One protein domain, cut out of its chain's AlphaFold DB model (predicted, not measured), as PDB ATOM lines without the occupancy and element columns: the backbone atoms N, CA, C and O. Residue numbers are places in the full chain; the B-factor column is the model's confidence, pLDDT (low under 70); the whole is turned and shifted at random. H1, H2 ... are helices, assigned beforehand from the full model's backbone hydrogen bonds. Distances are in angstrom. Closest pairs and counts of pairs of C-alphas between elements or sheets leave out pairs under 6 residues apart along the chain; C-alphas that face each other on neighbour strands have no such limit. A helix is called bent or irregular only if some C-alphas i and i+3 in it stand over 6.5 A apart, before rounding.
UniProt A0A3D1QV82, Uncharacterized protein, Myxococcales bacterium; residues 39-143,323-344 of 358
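What this domain is: This is residues 39 to 143 and 323 to 344 of the 358 residues of an uncharacterized protein of Myxococcales bacterium (UniProt A0A3D1QV82). One long helix, H3, runs through the middle of a compact, all-helix domain, and five shorter helices pack round it, mostly crossing it or each other: H2, H4, H5 and H6 about its sides and H7 at its first end. H1 packs farther out, on H5, and a loop joins H3 to H4, which folds back beside it. The printed part has 127 residues with seven named helices, H1 to H7 in chain order, and no named strand. The radius of gyration of the C-alphas is 13.4 A, and the rounded outline spans 37 by 34 by 25 A.

Where its parts are: H1, residues 39 to 45, begins at C-alpha 39 (-28.769, -5.466, -35.052). H2 is residues 49 to 55. H3, residues 61 to 80, measures 29.7 A from C-alpha 61 (-15.226, 13.641, -56.827) to C-alpha 80; it is irregular, with C-alphas 76 and 79 7.1 A apart. H4, residues 92 to 98, is only just irregular, with C-alphas 94 and 97 6.8 A apart. H5, residues 105 to 119, measures 21.2 A, and H6, residues 124 to 137, 19.8 A. H7, residues 326 to 331, ends at C-alpha 331 (-16.372, 18.322, -48.761).

How they stand to each other: H3 is the hub, touching five helices. With H4 it forms a helical hairpin at a shallow tilt of 19 degrees, opposite ways; the closest C-alphas, of Ala 73 and Leu 94, are 5.8 A apart. H3 touches H5 with residues 70 to 78 alone, at a steep tilt of 50 degrees, closest at C-alphas Leu 70 and Leu 109, 6.4 A. H6 touches H3 at 53 degrees, a steep tilt, closest at C-alphas Ala 68 and Leu 133, 6.5 A. H7 touches residues 62 to 66 of H3, closest at C-alphas Ala 62 and Asp 328, 4.5 A. H2 touches H6, about perpendicular at 87 degrees, closest at C-alphas Gln 55 and Ala 125, 4.8 A. H2 and H3 only just touch, with 3 pairs of C-alphas within 8 A, the closest being Leu 54 and Val 67, 6.7 A. H1 touches H5, closest at C-alphas Asp 42 and His 111, 6.1 A, and is apart from H3. Every O i to N i+4 pair is within hydrogen-bond range in H1, H5, H6 and H7; the counts are 2 of 3 in H2, 14 of 16 in H3 and 1 of 3 in H4, where 2 of 4 O i to N i+3 pairs are within range.

The domain as a whole: The two C-alphas farthest apart, of Asp 60 and Lys 84, are 38.1 A apart. Residues 144 to 322 are not printed, and C-alphas 143 and 323 are 16.3 A apart across the cut. The link from H3 to H4 is long, with 11 residues. Residues 332 to 344 hold no named element. Mean pLDDT of the printed part is 88.2; residues 84 to 89 and 341 to 344 are under 70.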
ATOM      1  N   GLU A  39     -27.796  -5.123 -34.002       72.94
ATOM      2  CA  GLU A  39     -28.769  -5.466 -35.052       72.94
ATOM      3  C   GLU A  39     -29.546  -4.244 -35.570       72.94
ATOM      4  O   GLU A  39     -29.912  -4.178 -36.748       72.94
ATOM      5  N   ASP A  40     -29.805  -3.260 -34.704       79.44
ATOM      6  CA  ASP A  40     -30.491  -2.028 -35.094       79.44
ATOM      7  C   ASP A  40     -29.587  -1.154 -35.964       79.44
ATOM      8  O   ASP A  40     -30.059  -0.551 -36.932       79.44
ATOM      9  N   LEU A  41     -28.287  -1.115 -35.661       81.88
ATOM     10  CA  LEU A  41     -27.294  -0.422 -36.481       81.88
ATOM     11  C   LEU A  41     -27.108  -1.103 -37.845       81.88
ATOM     12  O   LEU A  41     -27.060  -0.409 -38.859       81.88
ATOM     13  N   ASP A  42     -27.115  -2.438 -37.902       81.75
ATOM     14  CA  ASP A  42     -27.024  -3.193 -39.161       81.75
ATOM     15  C   ASP A  42     -28.221  -2.888 -40.091       81.75
ATOM     16  O   ASP A  42     -28.054  -2.649 -41.291       81.75
ATOM     17  N   LYS A  43     -29.443  -2.799 -39.545       85.56
ATOM     18  CA  LYS A  43     -30.638  -2.378 -40.309       85.56
ATOM     19  C   LYS A  43     -30.575  -0.915 -40.745       85.56
ATOM     20  O   LYS A  43     -31.125  -0.555 -41.789       85.56
ATOM     21  N   ARG A  44     -29.959  -0.053 -39.932       87.12
ATOM     22  CA  ARG A  44     -29.786   1.374 -40.233       87.12
ATOM     23  C   ARG A  44     -28.767   1.599 -41.327       87.12
ATOM     24  O   ARG A  44     -29.044   2.420 -42.196       87.12
ATOM     25  N   PHE A  45     -27.660   0.857 -41.324       91.56
ATOM     26  CA  PHE A  45     -26.616   0.945 -42.341       91.56
ATOM     27  C   PHE A  45     -27.216   0.933 -43.750       91.56
ATOM     28  O   PHE A  45     -26.964   1.858 -44.514       91.56
ATOM     29  N   LEU A  46     -28.125  -0.004 -44.040       90.31
ATOM     30  CA  LEU A  46     -28.806  -0.133 -45.337       90.31
ATOM     31  C   LEU A  46     -29.589   1.119 -45.782       90.31
ATOM     32  O   LEU A  46     -29.864   1.284 -46.967       90.31
ATOM     33  N   LYS A  47     -29.963   2.001 -44.849       91.00
ATOM     34  CA  LYS A  47     -30.708   3.243 -45.111       91.00
ATOM     35  C   LYS A  47     -29.810   4.477 -45.206       91.00
ATOM     36  O   LYS A  47     -30.305   5.551 -45.548       91.00
ATOM     37  N   THR A  48     -28.523   4.347 -44.889       92.69
ATOM     38  CA  THR A  48     -27.573   5.465 -44.898       92.69
ATOM     39  C   THR A  48     -27.280   5.942 -46.316       92.69
ATOM     40  O   THR A  48     -27.395   5.192 -47.290       92.69
ATOM     41  N   ARG A  49     -26.848   7.200 -46.437       94.06
ATOM     42  CA  ARG A  49     -26.376   7.756 -47.714       94.06
ATOM     43  C   ARG A  49     -25.187   6.978 -48.276       94.06
ATOM     44  O   ARG A  49     -25.143   6.739 -49.476       94.06
ATOM     45  N   ILE A  50     -24.281   6.521 -47.407       95.12
ATOM     46  CA  ILE A  50     -23.150   5.670 -47.793       95.12
ATOM     47  C   ILE A  50     -23.626   4.353 -48.398       95.12
ATOM     48  O   ILE A  50     -23.160   3.985 -49.469       95.12
ATOM     49  N   ALA A  51     -24.589   3.661 -47.783       94.62
ATOM     50  CA  ALA A  51     -25.095   2.407 -48.343       94.62
ATOM     51  C   ALA A  51     -25.740   2.584 -49.723       94.62
ATOM     52  O   ALA A  51     -25.593   1.705 -50.570       94.62
ATOM     53  N   LYS A  52     -26.399   3.722 -49.971       95.19
ATOM     54  CA  LYS A  52     -26.892   4.077 -51.309       95.19
ATOM     55  C   LYS A  52     -25.740   4.347 -52.280       95.19
ATOM     56  O   LYS A  52     -25.732   3.794 -53.370       95.19
ATOM     57  N   ALA A  53     -24.735   5.112 -51.861       96.38
ATOM     58  CA  ALA A  53     -23.568   5.431 -52.686       96.38
ATOM     59  C   ALA A  53     -22.663   4.215 -52.985       96.38
ATOM     60  O   ALA A  53     -21.921   4.208 -53.961       96.38
ATOM     61  N   LEU A  54     -22.730   3.163 -52.164       96.94
ATOM     62  CA  LEU A  54     -22.103   1.871 -52.456       96.94
ATOM     63  C   LEU A  54     -22.849   1.100 -53.560       96.94
ATOM     64  O   LEU A  54     -22.246   0.265 -54.234       96.94
ATOM     65  N   GLN A  55     -24.145   1.354 -53.754       96.50
ATOM     66  CA  GLN A  55     -24.948   0.739 -54.819       96.50
ATOM     67  C   GLN A  55     -24.898   1.541 -56.122       96.50
ATOM     68  O   GLN A  55     -24.942   0.951 -57.200       96.50
ATOM     69  N   GLU A  56     -24.784   2.864 -56.015       95.88
ATOM     70  CA  GLU A  56     -24.738   3.793 -57.139       95.88
ATOM     71  C   GLU A  56     -23.559   4.763 -56.970       95.88
ATOM     72  O   GLU A  56     -23.524   5.510 -55.988       95.88
ATOM     73  N   PRO A  57     -22.588   4.790 -57.902       93.69
ATOM     74  CA  PRO A  57     -21.378   5.586 -57.741       93.69
ATOM     75  C   PRO A  57     -21.704   7.087 -57.684       93.69
ATOM     76  O   PRO A  57     -22.379   7.597 -58.584       93.69
ATOM     77  N   PRO A  58     -21.199   7.826 -56.679       95.06
ATOM     78  CA  PRO A  58     -21.414   9.264 -56.604       95.06
ATOM     79  C   PRO A  58     -20.722   9.983 -57.772       95.06
ATOM     80  O   PRO A  58     -19.639   9.599 -58.212       95.06
ATOM     81  N   ALA A  59     -21.357  11.047 -58.269       93.31
ATOM     82  CA  ALA A  59     -20.791  11.900 -59.315       93.31
ATOM     83  C   ALA A  59     -19.774  12.914 -58.766       93.31
ATOM     84  O   ALA A  59     -18.836  13.297 -59.468       93.31
ATOM     85  N   ASP A  60     -19.960  13.342 -57.515       95.75
ATOM     86  CA  ASP A  60     -19.058  14.267 -56.842       95.75
ATOM     87  C   ASP A  60     -17.684  13.608 -56.578       95.75
ATOM     88  O   ASP A  60     -17.647  12.518 -55.999       95.75
ATOM     89  N   PRO A  61     -16.556  14.230 -56.981       94.69
ATOM     90  CA  PRO A  61     -15.226  13.641 -56.827       94.69
ATOM     91  C   PRO A  61     -14.807  13.375 -55.376       94.69
ATOM     92  O   PRO A  61     -14.169  12.352 -55.121       94.69
ATOM     93  N   ALA A  62     -15.156  14.254 -54.432       94.88
ATOM     94  CA  ALA A  62     -14.797  14.075 -53.024       94.88
ATOM     95  C   ALA A  62     -15.536  12.861 -52.448       94.88
ATOM     96  O   ALA A  62     -14.929  11.946 -51.887       94.88
ATOM     97  N   CYS A  63     -16.841  12.766 -52.711       96.44
ATOM     98  CA  CYS A  63     -17.629  11.597 -52.342       96.44
ATOM     99  C   CYS A  63     -17.201  10.312 -53.055       96.44
ATOM    100  O   CYS A  63     -17.222   9.242 -52.444       96.44
ATOM    101  N   ALA A  64     -16.781  10.392 -54.317       96.31
ATOM    102  CA  ALA A  64     -16.239   9.254 -55.049       96.31
ATOM    103  C   ALA A  64     -14.980   8.694 -54.383       96.31
ATOM    104  O   ALA A  64     -14.878   7.477 -54.232       96.31
ATOM    105  N   ARG A  65     -14.065   9.557 -53.924       94.62
ATOM    106  CA  ARG A  65     -12.869   9.135 -53.179       94.62
ATOM    107  C   ARG A  65     -13.220   8.516 -51.833       94.62
ATOM    108  O   ARG A  65     -12.690   7.458 -51.519       94.62
ATOM    109  N   VAL A  66     -14.155   9.095 -51.077       95.38
ATOM    110  CA  VAL A  66     -14.612   8.521 -49.795       95.38
ATOM    111  C   VAL A  66     -15.189   7.114 -49.987       95.38
ATOM    112  O   VAL A  66     -14.795   6.176 -49.293       95.38
ATOM    113  N   VAL A  67     -16.104   6.946 -50.947       96.75
ATOM    114  CA  VAL A  67     -16.727   5.642 -51.234       96.75
ATOM    115  C   VAL A  67     -15.689   4.644 -51.751       96.75
ATOM    116  O   VAL A  67     -15.697   3.482 -51.343       96.75
ATOM    117  N   ALA A  68     -14.764   5.089 -52.600       95.50
ATOM    118  CA  ALA A  68     -13.662   4.262 -53.067       95.50
ATOM    119  C   ALA A  68     -12.742   3.820 -51.919       95.50
ATOM    120  O   ALA A  68     -12.423   2.639 -51.859       95.50
ATOM    121  N   SER A  69     -12.385   4.694 -50.974       93.62
ATOM    122  CA  SER A  69     -11.572   4.329 -49.804       93.62
ATOM    123  C   SER A  69     -12.254   3.290 -48.912       93.62
ATOM    124  O   SER A  69     -11.599   2.352 -48.454       93.62
ATOM    125  N   LEU A  70     -13.576   3.384 -48.725       94.81
ATOM    126  CA  LEU A  70     -14.350   2.342 -48.037       94.81
ATOM    127  C   LEU A  70     -14.288   1.000 -48.781       94.81
ATOM    128  O   LEU A  70     -14.057  -0.034 -48.156       94.81
ATOM    129  N   LEU A  71     -14.458   1.005 -50.108       96.06
ATOM    130  CA  LEU A  71     -14.373  -0.203 -50.939       96.06
ATOM    131  C   LEU A  71     -12.956  -0.788 -50.982       96.06
ATOM    132  O   LEU A  71     -12.813  -2.007 -50.957       96.06
ATOM    133  N   MET A  72     -11.919   0.054 -50.995       93.12
ATOM    134  CA  MET A  72     -10.517  -0.360 -50.898       93.12
ATOM    135  C   MET A  72     -10.277  -1.088 -49.578       93.12
ATOM    136  O   MET A  72      -9.898  -2.257 -49.591       93.12
ATOM    137  N   ALA A  73     -10.586  -0.445 -48.449       92.44
ATOM    138  CA  ALA A  73     -10.404  -1.037 -47.127       92.44
ATOM    139  C   ALA A  73     -11.228  -2.321 -46.934       92.44
ATOM    140  O   ALA A  73     -10.741  -3.290 -46.355       92.44
ATOM    141  N   PHE A  74     -12.457  -2.355 -47.454       94.25
ATOM    142  CA  PHE A  74     -13.307  -3.544 -47.431       94.25
ATOM    143  C   PHE A  74     -12.728  -4.691 -48.269       94.25
ATOM    144  O   PHE A  74     -12.645  -5.823 -47.788       94.25
ATOM    145  N   SER A  75     -12.300  -4.405 -49.504       93.06
ATOM    146  CA  SER A  75     -11.672  -5.401 -50.381       93.06
ATOM    147  C   SER A  75     -10.421  -5.985 -49.730       93.06
ATOM    148  O   SER A  75     -10.243  -7.199 -49.700       93.06
ATOM    149  N   GLU A  76      -9.611  -5.139 -49.099       90.81
ATOM    150  CA  GLU A  76      -8.377  -5.544 -48.447       90.81
ATOM    151  C   GLU A  76      -8.647  -6.446 -47.224       90.81
ATOM    152  O   GLU A  76      -7.974  -7.459 -47.045       90.81
ATOM    153  N   ALA A  77      -9.695  -6.162 -46.446       90.31
ATOM    154  CA  ALA A  77     -10.116  -6.982 -45.306       90.31
ATOM    155  C   ALA A  77     -10.756  -8.330 -45.698       90.31
ATOM    156  O   ALA A  77     -10.756  -9.264 -44.896       90.31
ATOM    157  N   THR A  78     -11.295  -8.456 -46.915       91.12
ATOM    158  CA  THR A  78     -12.133  -9.603 -47.324       91.12
ATOM    159  C   THR A  78     -11.453 -10.972 -47.160       91.12
ATOM    160  O   THR A  78     -12.076 -11.872 -46.587       91.12
ATOM    161  N   PRO A  79     -10.190 -11.185 -47.588       90.62
ATOM    162  CA  PRO A  79      -9.519 -12.476 -47.408       90.62
ATOM    163  C   PRO A  79      -9.387 -12.913 -45.942       90.62
ATOM    164  O   PRO A  79      -9.198 -14.104 -45.688       90.62
ATOM    165  N   TYR A  80      -9.518 -11.989 -44.986       88.00
ATOM    166  CA  TYR A  80      -9.295 -12.206 -43.557       88.00
ATOM    167  C   TYR A  80     -10.581 -12.448 -42.750       88.00
ATOM    168  O   TYR A  80     -10.516 -12.571 -41.529       88.00
ATOM    169  N   PHE A  81     -11.759 -12.526 -43.381       87.94
ATOM    170  CA  PHE A  81     -13.011 -12.765 -42.651       87.94
ATOM    171  C   PHE A  81     -12.994 -14.121 -41.925       87.94
ATOM    172  O   PHE A  81     -12.705 -15.153 -42.533       87.94
ATOM    173  N   HIS A  82     -13.335 -14.123 -40.631       84.12
ATOM    174  CA  HIS A  82     -13.257 -15.273 -39.716       84.12
ATOM    175  C   HIS A  82     -14.600 -15.559 -39.032       84.12
ATOM    176  O   HIS A  82     -15.453 -14.686 -38.911       84.12
ATOM    177  N   LYS A  83     -14.798 -16.794 -38.553       76.00
ATOM    178  CA  LYS A  83     -16.095 -17.247 -38.004       76.00
ATOM    179  C   LYS A  83     -16.454 -16.694 -36.614       76.00
ATOM    180  O   LYS A  83     -17.632 -16.703 -36.271       76.00
ATOM    181  N   LYS A  84     -15.471 -16.309 -35.787       61.47
ATOM    182  CA  LYS A  84     -15.649 -16.251 -34.318       61.47
ATOM    183  C   LYS A  84     -15.609 -14.882 -33.632       61.47
ATOM    184  O   LYS A  84     -16.070 -14.828 -32.500       61.47
ATOM    185  N   ASP A  85     -15.167 -13.797 -34.271       53.28
ATOM    186  CA  ASP A  85     -15.018 -12.510 -33.568       53.28
ATOM    187  C   ASP A  85     -15.584 -11.326 -34.374       53.28
ATOM    188  O   ASP A  85     -15.719 -11.381 -35.595       53.28
ATOM    189  N   GLU A  86     -15.889 -10.228 -33.683       54.91
ATOM    190  CA  GLU A  86     -16.085  -8.903 -34.296       54.91
ATOM    191  C   GLU A  86     -14.748  -8.157 -34.486       54.91
ATOM    192  O   GLU A  86     -14.723  -6.997 -34.900       54.91
ATOM    193  N   ASN A  87     -13.624  -8.816 -34.174       56.12
ATOM    194  CA  ASN A  87     -12.272  -8.301 -34.370       56.12
ATOM    195  C   ASN A  87     -11.871  -8.419 -35.840       56.12
ATOM    196  O   ASN A  87     -11.007  -9.207 -36.212       56.12
ATOM    197  N   TYR A  88     -12.525  -7.627 -36.681       66.00
ATOM    198  CA  TYR A  88     -12.175  -7.521 -38.087       66.00
ATOM    199  C   TYR A  88     -10.775  -6.923 -38.217       66.00
ATOM    200  O   TYR A  88     -10.466  -5.904 -37.594       66.00
ATOM    201  N   PHE A  89      -9.940  -7.519 -39.065       68.44
ATOM    202  CA  PHE A  89      -8.700  -6.875 -39.469       68.44
ATOM    203  C   PHE A  89      -9.049  -5.698 -40.391       68.44
ATOM    204  O   PHE A  89      -9.356  -5.883 -41.569       68.44
ATOM    205  N   LEU A  90      -9.092  -4.489 -39.826       70.88
ATOM    206  CA  LEU A  90      -9.379  -3.261 -40.562       70.88
ATOM    207  C   LEU A  90      -8.081  -2.520 -40.858       70.88
ATOM    208  O   LEU A  90      -7.292  -2.217 -39.961       70.88
ATOM    209  N   PHE A  91      -7.892  -2.174 -42.125       74.56
ATOM    210  CA  PHE A  91      -6.722  -1.445 -42.594       74.56
ATOM    211  C   PHE A  91      -6.882   0.041 -42.271       74.56
ATOM    212  O   PHE A  91      -7.368   0.830 -43.083       74.56
ATOM    213  N   GLN A  92      -6.485   0.416 -41.054       79.25
ATOM    214  CA  GLN A  92      -6.628   1.780 -40.529       79.25
ATOM    215  C   GLN A  92      -5.954   2.832 -41.415       79.25
ATOM    216  O   GLN A  92      -6.463   3.939 -41.548       79.25
ATOM    217  N   THR A  93      -4.866   2.477 -42.099       82.56
ATOM    218  CA  THR A  93      -4.171   3.352 -43.056       82.56
ATOM    219  C   THR A  93      -5.059   3.830 -44.206       82.56
ATOM    220  O   THR A  93      -4.842   4.926 -44.716       82.56
ATOM    221  N   LEU A  94      -6.068   3.047 -44.599       84.88
ATOM    222  CA  LEU A  94      -6.991   3.375 -45.689       84.88
ATOM    223  C   LEU A  94      -8.224   4.158 -45.222       84.88
ATOM    224  O   LEU A  94      -8.841   4.867 -46.014       84.88
ATOM    225  N   ILE A  95      -8.595   4.025 -43.946       87.75
ATOM    226  CA  ILE A  95      -9.825   4.603 -43.387       87.75
ATOM    227  C   ILE A  95      -9.569   5.869 -42.579       87.75
ATOM    228  O   ILE A  95     -10.385   6.787 -42.625       87.75
ATOM    229  N   ALA A  96      -8.445   5.948 -41.869       89.00
ATOM    230  CA  ALA A  96      -8.115   7.093 -41.028       89.00
ATOM    231  C   ALA A  96      -8.192   8.445 -41.765       89.00
ATOM    232  O   ALA A  96      -8.749   9.373 -41.184       89.00
ATOM    233  N   PRO A  97      -7.744   8.583 -43.035       90.00
ATOM    234  CA  PRO A  97      -7.814   9.866 -43.736       90.00
ATOM    235  C   PRO A  97      -9.234  10.380 -43.978       90.00
ATOM    236  O   PRO A  97      -9.411  11.579 -44.137       90.00
ATOM    237  N   ILE A  98     -10.237   9.499 -44.028       91.69
ATOM    238  CA  ILE A  98     -11.636   9.876 -44.284       91.69
ATOM    239  C   ILE A  98     -12.490   9.878 -43.014       91.69
ATOM    240  O   ILE A  98     -13.677  10.183 -43.083       91.69
ATOM    241  N   ALA A  99     -11.927   9.500 -41.867       91.38
ATOM    242  CA  ALA A  99     -12.640   9.499 -40.601       91.38
ATOM    243  C   ALA A  99     -12.673  10.918 -40.014       91.38
ATOM    244  O   ALA A  99     -11.634  11.539 -39.806       91.38
ATOM    245  N   THR A 100     -13.870  11.413 -39.708       89.00
ATOM    246  CA  THR A 100     -14.080  12.713 -39.054       89.00
ATOM    247  C   THR A 100     -15.003  12.551 -37.848       89.00
ATOM    248  O   THR A 100     -15.620  11.498 -37.662       89.00
ATOM    249  N   GLU A 101     -15.128  13.590 -37.018       84.44
ATOM    250  CA  GLU A 101     -16.086  13.596 -35.900       84.44
ATOM    251  C   GLU A 101     -17.527  13.360 -36.393       84.44
ATOM    252  O   GLU A 101     -18.272  12.552 -35.831       84.44
ATOM    253  N   ASP A 102     -17.882  13.990 -37.515       85.38
ATOM    254  CA  ASP A 102     -19.193  13.873 -38.155       85.38
ATOM    255  C   ASP A 102     -19.365  12.587 -38.976       85.38
ATOM    256  O   ASP A 102     -20.493  12.213 -39.308       85.38
ATOM    257  N   PHE A 103     -18.276  11.894 -39.308       90.75
ATOM    258  CA  PHE A 103     -18.293  10.693 -40.133       90.75
ATOM    259  C   PHE A 103     -17.352   9.612 -39.576       90.75
ATOM    260  O   PHE A 103     -16.181   9.531 -39.958       90.75
ATOM    261  N   PRO A 104     -17.863   8.718 -38.704       90.62
ATOM    262  CA  PRO A 104     -17.073   7.628 -38.143       90.62
ATOM    263  C   PRO A 104     -16.890   6.505 -39.177       90.62
ATOM    264  O   PRO A 104     -17.555   5.468 -39.109       90.62
ATOM    265  N   ALA A 105     -15.999   6.705 -40.151       91.62
ATOM    266  CA  ALA A 105     -15.788   5.810 -41.295       91.62
ATOM    267  C   ALA A 105     -15.532   4.341 -40.891       91.62
ATOM    268  O   ALA A 105     -16.062   3.421 -41.514       91.62
ATOM    269  N   GLU A 106     -14.808   4.107 -39.792       90.19
ATOM    270  CA  GLU A 106     -14.575   2.765 -39.240       90.19
ATOM    271  C   GLU A 106     -15.883   2.049 -38.858       90.19
ATOM    272  O   GLU A 106     -16.033   0.849 -39.088       90.19
ATOM    273  N   ALA A 107     -16.868   2.769 -38.309       89.69
ATOM    274  CA  ALA A 107     -18.167   2.188 -37.977       89.69
ATOM    275  C   ALA A 107     -18.911   1.727 -39.239       89.69
ATOM    276  O   ALA A 107     -19.450   0.622 -39.263       89.69
ATOM    277  N   TYR A 108     -18.880   2.528 -40.308       92.38
ATOM    278  CA  TYR A 108     -19.456   2.149 -41.600       92.38
ATOM    279  C   TYR A 108     -18.765   0.915 -42.191       92.38
ATOM    280  O   TYR A 108     -19.454  -0.021 -42.600       92.38
ATOM    281  N   LEU A 109     -17.429   0.870 -42.174       92.31
ATOM    282  CA  LEU A 109     -16.672  -0.282 -42.667       92.31
ATOM    283  C   LEU A 109     -16.993  -1.559 -41.876       92.31
ATOM    284  O   LEU A 109     -17.227  -2.610 -42.475       92.31
ATOM    285  N   ARG A 110     -17.087  -1.476 -40.542       89.81
ATOM    286  CA  ARG A 110     -17.519  -2.613 -39.711       89.81
ATOM    287  C   ARG A 110     -18.886  -3.139 -40.133       89.81
ATOM    288  O   ARG A 110     -19.049  -4.349 -40.258       89.81
ATOM    289  N   HIS A 111     -19.852  -2.263 -40.399       90.50
ATOM    290  CA  HIS A 111     -21.172  -2.693 -40.868       90.50
ATOM    291  C   HIS A 111     -21.134  -3.323 -42.267       90.50
ATOM    292  O   HIS A 111     -21.866  -4.283 -42.505       90.50
ATOM    293  N   MET A 112     -20.258  -2.862 -43.167       93.12
ATOM    294  CA  MET A 112     -20.049  -3.519 -44.466       93.12
ATOM    295  C   MET A 112     -19.561  -4.964 -44.301       93.12
ATOM    296  O   MET A 112     -20.115  -5.880 -44.916       93.12
ATOM    297  N   VAL A 113     -18.560  -5.178 -43.439       91.19
ATOM    298  CA  VAL A 113     -18.010  -6.511 -43.137       91.19
ATOM    299  C   VAL A 113     -19.062  -7.396 -42.475       91.19
ATOM    300  O   VAL A 113     -19.360  -8.481 -42.973       91.19
ATOM    301  N   ARG A 114     -19.702  -6.902 -41.411       88.81
ATOM    302  CA  ARG A 114     -20.772  -7.613 -40.698       88.81
ATOM    303  C   ARG A 114     -21.886  -8.054 -41.624       88.81
ATOM    304  O   ARG A 114     -22.276  -9.217 -41.598       88.81
ATOM    305  N   ARG A 115     -22.390  -7.142 -42.457       89.06
ATOM    306  CA  ARG A 115     -23.485  -7.450 -43.375       89.06
ATOM    307  C   ARG A 115     -23.081  -8.527 -44.373       89.06
ATOM    308  O   ARG A 115     -23.852  -9.452 -44.587       89.06
ATOM    309  N   THR A 116     -21.865  -8.441 -44.905       91.50
ATOM    310  CA  THR A 116     -21.311  -9.452 -45.815       91.50
ATOM    311  C   THR A 116     -21.202 -10.819 -45.145       91.50
ATOM    312  O   THR A 116     -21.566 -11.824 -45.745       91.50
ATOM    313  N   MET A 117     -20.757 -10.878 -43.890       88.00
ATOM    314  CA  MET A 117     -20.657 -12.136 -43.143       88.00
ATOM    315  C   MET A 117     -22.028 -12.729 -42.797       88.00
ATOM    316  O   MET A 117     -22.206 -13.942 -42.885       88.00
ATOM    317  N   LEU A 118     -23.005 -11.888 -42.440       87.62
ATOM    318  CA  LEU A 118     -24.383 -12.313 -42.173       87.62
ATOM    319  C   LEU A 118     -25.069 -12.841 -43.438       87.62
ATOM    320  O   LEU A 118     -25.688 -13.903 -43.406       87.62
ATOM    321  N   ASP A 119     -24.922 -12.125 -44.553       90.75
ATOM    322  CA  ASP A 119     -25.510 -12.492 -45.846       90.75
ATOM    323  C   ASP A 119     -24.687 -13.555 -46.591       90.75
ATOM    324  O   ASP A 119     -25.111 -14.048 -47.637       90.75
ATOM    325  N   ARG A 120     -23.512 -13.911 -46.055       92.38
ATOM    326  CA  ARG A 120     -22.492 -14.796 -46.644       92.38
ATOM    327  C   ARG A 120     -21.936 -14.337 -47.994       92.38
ATOM    328  O   ARG A 120     -21.208 -15.092 -48.626       92.38
ATOM    329  N   LYS A 121     -22.264 -13.122 -48.430       95.12
ATOM    330  CA  LYS A 121     -21.756 -12.481 -49.645       95.12
ATOM    331  C   LYS A 121     -21.987 -10.976 -49.619       95.12
ATOM    332  O   LYS A 121     -22.906 -10.486 -48.962       95.12
ATOM    333  N   ALA A 122     -21.158 -10.246 -50.352       95.88
ATOM    334  CA  ALA A 122     -21.319  -8.819 -50.573       95.88
ATOM    335  C   ALA A 122     -22.322  -8.561 -51.716       95.88
ATOM    336  O   ALA A 122     -22.451  -9.376 -52.632       95.88
ATOM    337  N   PRO A 123     -23.031  -7.420 -51.718       96.75
ATOM    338  CA  PRO A 123     -23.884  -7.039 -52.839       96.75
ATOM    339  C   PRO A 123     -23.094  -6.862 -54.145       96.75
ATOM    340  O   PRO A 123     -22.125  -6.107 -54.190       96.75
ATOM    341  N   GLU A 124     -23.571  -7.448 -55.249       97.12
ATOM    342  CA  GLU A 124     -22.975  -7.270 -56.589       97.12
ATOM    343  C   GLU A 124     -22.867  -5.796 -57.011       97.12
ATOM    344  O   GLU A 124     -21.975  -5.411 -57.771       97.12
ATOM    345  N   ALA A 125     -23.780  -4.957 -56.515       97.25
ATOM    346  CA  ALA A 125     -23.775  -3.523 -56.769       97.25
ATOM    347  C   ALA A 125     -22.471  -2.859 -56.295       97.25
ATOM    348  O   ALA A 125     -21.981  -1.958 -56.968       97.25
ATOM    349  N   TRP A 126     -21.849  -3.347 -55.215       97.50
ATOM    350  CA  TRP A 126     -20.579  -2.803 -54.725       97.50
ATOM    351  C   TRP A 126     -19.449  -3.022 -55.732       97.50
ATOM    352  O   TRP A 126     -18.666  -2.109 -55.983       97.50
ATOM    353  N   LEU A 127     -19.404  -4.194 -56.376       97.69
ATOM    354  CA  LEU A 127     -18.439  -4.478 -57.439       97.69
ATOM    355  C   LEU A 127     -18.693  -3.619 -58.684       97.69
ATOM    356  O   LEU A 127     -17.742  -3.143 -59.304       97.69
ATOM    357  N   LYS A 128     -19.960  -3.382 -59.045       97.81
ATOM    358  CA  LYS A 128     -20.320  -2.478 -60.154       97.81
ATOM    359  C   LYS A 128     -19.866  -1.043 -59.868       97.81
ATOM    360  O   LYS A 128     -19.183  -0.448 -60.698       97.81
ATOM    361  N   THR A 129     -20.164  -0.529 -58.678       97.88
ATOM    362  CA  THR A 129     -19.714   0.787 -58.204       97.88
ATOM    363  C   THR A 129     -18.190   0.886 -58.216       97.88
ATOM    364  O   THR A 129     -17.643   1.834 -58.772       97.88
ATOM    365  N   ALA A 130     -17.487  -0.118 -57.688       97.62
ATOM    366  CA  ALA A 130     -16.027  -0.147 -57.659       97.62
ATOM    367  C   ALA A 130     -15.395  -0.084 -59.053       97.62
ATOM    368  O   ALA A 130     -14.435   0.658 -59.246       97.62
ATOM    369  N   LYS A 131     -15.941  -0.817 -60.034       97.56
ATOM    370  CA  LYS A 131     -15.474  -0.758 -61.430       97.56
ATOM    371  C   LYS A 131     -15.583   0.660 -61.986       97.56
ATOM    372  O   LYS A 131     -14.595   1.195 -62.479       97.56
ATOM    373  N   VAL A 132     -16.738   1.305 -61.805       97.38
ATOM    374  CA  VAL A 132     -16.948   2.692 -62.252       97.38
ATOM    375  C   VAL A 132     -15.979   3.652 -61.562       97.38
ATOM    376  O   VAL A 132     -15.385   4.503 -62.223       97.38
ATOM    377  N   LEU A 133     -15.787   3.519 -60.247       96.44
ATOM    378  CA  LEU A 133     -14.879   4.384 -59.490       96.44
ATOM    379  C   LEU A 133     -13.411   4.179 -59.891       96.44
ATOM    380  O   LEU A 133     -12.670   5.154 -60.032       96.44
ATOM    381  N   SER A 134     -13.000   2.933 -60.129       94.75
ATOM    382  CA  SER A 134     -11.653   2.602 -60.597       94.75
ATOM    383  C   SER A 134     -11.389   3.158 -62.001       94.75
ATOM    384  O   SER A 134     -10.358   3.783 -62.241       94.75
ATOM    385  N   GLU A 135     -12.346   3.035 -62.921       95.38
ATOM    386  CA  GLU A 135     -12.202   3.534 -64.292       95.38
ATOM    387  C   GLU A 135     -12.215   5.066 -64.365       95.38
ATOM    388  O   GLU A 135     -11.321   5.662 -64.986       95.38
ATOM    389  N   ARG A 136     -13.204   5.698 -63.715       94.69
ATOM    390  CA  ARG A 136     -13.474   7.143 -63.791       94.69
ATOM    391  C   ARG A 136     -12.525   7.973 -62.931       94.69
ATOM    392  O   ARG A 136     -12.028   8.987 -63.406       94.69
ATOM    393  N   TYR A 137     -12.268   7.552 -61.694       90.81
ATOM    394  CA  TYR A 137     -11.480   8.321 -60.721       90.81
ATOM    395  C   TYR A 137     -10.106   7.709 -60.434       90.81
ATOM    396  O   TYR A 137      -9.401   8.188 -59.549       90.81
ATOM    397  N   LYS A 138      -9.712   6.659 -61.173       91.44
ATOM    398  CA  LYS A 138      -8.431   5.951 -60.993       91.44
ATOM    399  C   LYS A 138      -8.234   5.435 -59.567       91.44
ATOM    400  O   LYS A 138      -7.111   5.355 -59.078       91.44
ATOM    401  N   ALA A 139      -9.337   5.069 -58.913       90.06
ATOM    402  CA  ALA A 139      -9.302   4.484 -57.586       90.06
ATOM    403  C   ALA A 139      -8.566   3.131 -57.613       90.06
ATOM    404  O   ALA A 139      -8.954   2.254 -58.398       90.06
ATOM    405  N   PRO A 140      -7.539   2.924 -56.766       90.75
ATOM    406  CA  PRO A 140      -6.751   1.694 -56.731       90.75
ATOM    407  C   PRO A 140      -7.484   0.575 -55.967       90.75
ATOM    408  O   PRO A 140      -6.918  -0.060 -55.085       90.75
ATOM    409  N   ILE A 141      -8.754   0.326 -56.292       92.06
ATOM    410  CA  ILE A 141      -9.578  -0.715 -55.662       92.06
ATOM    411  C   ILE A 141      -9.120  -2.092 -56.158       92.06
ATOM    412  O   ILE A 141      -8.941  -2.298 -57.361       92.06
ATOM    413  N   ASP A 142      -8.955  -3.051 -55.246       92.00
ATOM    414  CA  ASP A 142      -8.723  -4.446 -55.617       92.00
ATOM    415  C   ASP A 142     -10.050  -5.103 -56.030       92.00
ATOM    416  O   ASP A 142     -10.843  -5.581 -55.212       92.00
ATOM    417  N   LEU A 143     -10.305  -5.103 -57.340       95.12
ATOM    418  CA  LEU A 143     -11.503  -5.706 -57.920       95.12
ATOM    419  C   LEU A 143     -11.530  -7.234 -57.773       95.12
ATOM    420  O   LEU A 143     -12.620  -7.801 -57.767       95.12
ATOM    421  N   PHE A 323      -4.713   8.839 -51.712       86.12
ATOM    422  CA  PHE A 323      -5.873   8.682 -52.602       86.12
ATOM    423  C   PHE A 323      -7.111   9.456 -52.112       86.12
ATOM    424  O   PHE A 323      -7.781  10.100 -52.919       86.12
ATOM    425  N   ALA A 324      -7.391   9.414 -50.809       88.12
ATOM    426  CA  ALA A 324      -8.397  10.254 -50.170       88.12
ATOM    427  C   ALA A 324      -7.744  11.060 -49.050       88.12
ATOM    428  O   ALA A 324      -6.918  10.540 -48.296       88.12
ATOM    429  N   LEU A 325      -8.122  12.325 -48.955       90.19
ATOM    430  CA  LEU A 325      -7.610  13.278 -47.982       90.19
ATOM    431  C   LEU A 325      -8.705  13.640 -46.969       90.19
ATOM    432  O   LEU A 325      -9.890  13.541 -47.294       90.19
ATOM    433  N   PRO A 326      -8.343  14.159 -45.783       90.56
ATOM    434  CA  PRO A 326      -9.323  14.664 -44.815       90.56
ATOM    435  C   PRO A 326     -10.313  15.672 -45.414       90.56
ATOM    436  O   PRO A 326     -11.517  15.579 -45.179       90.56
ATOM    437  N   GLY A 327      -9.832  16.558 -46.294       91.62
ATOM    438  CA  GLY A 327     -10.680  17.523 -46.999       91.62
ATOM    439  C   GLY A 327     -11.732  16.887 -47.921       91.62
ATOM    440  O   GLY A 327     -12.771  17.498 -48.159       91.62
ATOM    441  N   ASP A 328     -11.525  15.656 -48.406       93.56
ATOM    442  CA  ASP A 328     -12.542  14.946 -49.193       93.56
ATOM    443  C   ASP A 328     -13.727  14.525 -48.310       93.56
ATOM    444  O   ASP A 328     -14.880  14.586 -48.742       93.56
ATOM    445  N   ALA A 329     -13.465  14.131 -47.060       92.50
ATOM    446  CA  ALA A 329     -14.522  13.795 -46.114       92.50
ATOM    447  C   ALA A 329     -15.300  15.039 -45.663       92.50
ATOM    448  O   ALA A 329     -16.516  14.968 -45.514       92.50
ATOM    449  N   GLU A 330     -14.631  16.179 -45.504       91.88
ATOM    450  CA  GLU A 330     -15.278  17.457 -45.175       91.88
ATOM    451  C   GLU A 330     -16.138  17.994 -46.331       91.88
ATOM    452  O   GLU A 330     -17.242  18.494 -46.108       91.88
ATOM    453  N   ALA A 331     -15.657  17.866 -47.571       93.62
ATOM    454  CA  ALA A 331     -16.372  18.322 -48.761       93.62
ATOM    455  C   ALA A 331     -17.529  17.391 -49.163       93.62
ATOM    456  O   ALA A 331     -18.481  17.825 -49.818       93.62
ATOM    457  N   CYS A 332     -17.477  16.113 -48.784       95.44
ATOM    458  CA  CYS A 332     -18.473  15.143 -49.207       95.44
ATOM    459  C   CYS A 332     -19.779  15.227 -48.396       95.44
ATOM    460  O   CYS A 332     -19.848  14.881 -47.218       95.44
ATOM    461  N   ALA A 333     -20.889  15.528 -49.077       93.06
ATOM    462  CA  ALA A 333     -22.229  15.576 -48.475       93.06
ATOM    463  C   ALA A 333     -22.768  14.216 -47.960       93.06
ATOM    464  O   ALA A 333     -23.821  14.168 -47.307       93.06
ATOM    465  N   LEU A 334     -22.088  13.106 -48.272       92.38
ATOM    466  CA  LEU A 334     -22.394  11.773 -47.739       92.38
ATOM    467  C   LEU A 334     -21.757  11.529 -46.361       92.38
ATOM    468  O   LEU A 334     -22.228  10.641 -45.650       92.38
ATOM    469  N   CYS A 335     -20.726  12.294 -45.985       90.75
ATOM    470  CA  CYS A 335     -19.988  12.149 -44.730       90.75
ATOM    471  C   CYS A 335     -20.763  12.747 -43.552       90.75
ATOM    472  O   CYS A 335     -20.401  13.765 -42.970       90.75
ATOM    473  N   VAL A 336     -21.874  12.102 -43.217       88.94
ATOM    474  CA  VAL A 336     -22.715  12.420 -42.063       88.94
ATOM    475  C   VAL A 336     -22.964  11.158 -41.241       88.94
ATOM    476  O   VAL A 336     -23.041  10.047 -41.774       88.94
ATOM    477  N   ASN A 337     -23.104  11.299 -39.925       87.12
ATOM    478  CA  ASN A 337     -23.353  10.178 -39.018       87.12
ATOM    479  C   ASN A 337     -24.844   9.788 -38.995       87.12
ATOM    480  O   ASN A 337     -25.552   9.970 -38.000       87.12
ATOM    481  N   ASP A 338     -25.308   9.217 -40.108       86.56
ATOM    482  CA  ASP A 338     -26.652   8.648 -40.256       86.56
ATOM    483  C   ASP A 338     -26.811   7.309 -39.503       86.56
ATOM    484  O   ASP A 338     -27.934   6.856 -39.267       86.56
ATOM    485  N   LEU A 339     -25.703   6.677 -39.086       83.81
ATOM    486  CA  LEU A 339     -25.711   5.421 -38.326       83.81
ATOM    487  C   LEU A 339     -26.304   5.582 -36.922       83.81
ATOM    488  O   LEU A 339     -27.132   4.769 -36.511       83.81
ATOM    489  N   SER A 340     -25.905   6.622 -36.185       72.75
ATOM    490  CA  SER A 340     -26.232   6.761 -34.754       72.75
ATOM    491  C   SER A 340     -27.258   7.856 -34.422       72.75
ATOM    492  O   SER A 340     -27.616   8.015 -33.255       72.75
ATOM    493  N   LEU A 341     -27.758   8.598 -35.423       60.47
ATOM    494  CA  LEU A 341     -28.653   9.769 -35.301       60.47
ATOM    495  C   LEU A 341     -28.107  10.952 -34.470       60.47
ATOM    496  O   LEU A 341     -28.762  11.993 -34.417       60.47
ATOM    497  N   LEU A 342     -26.935  10.841 -33.838       52.16
ATOM    498  CA  LEU A 342     -26.338  11.937 -33.065       52.16
ATOM    499  C   LEU A 342     -25.910  13.104 -33.974       52.16
ATOM    500  O   LEU A 342     -26.158  14.255 -33.626       52.16
ATOM    501  N   GLY A 343     -25.423  12.818 -35.188       42.69
ATOM    502  CA  GLY A 343     -25.063  13.848 -36.175       42.69
ATOM    503  C   GLY A 343     -26.260  14.617 -36.758       42.69
ATOM    504  O   GLY A 343     -26.129  15.774 -37.152       42.69
ATOM    505  N   LEU A 344     -27.463  14.029 -36.752       41.75
ATOM    506  CA  LEU A 344     -28.681  14.723 -37.201       41.75
ATOM    507  C   LEU A 344     -29.144  15.796 -36.208       41.75
ATOM    508  O   LEU A 344     -29.741  16.791 -36.619       41.75
TER     509      LEU A 344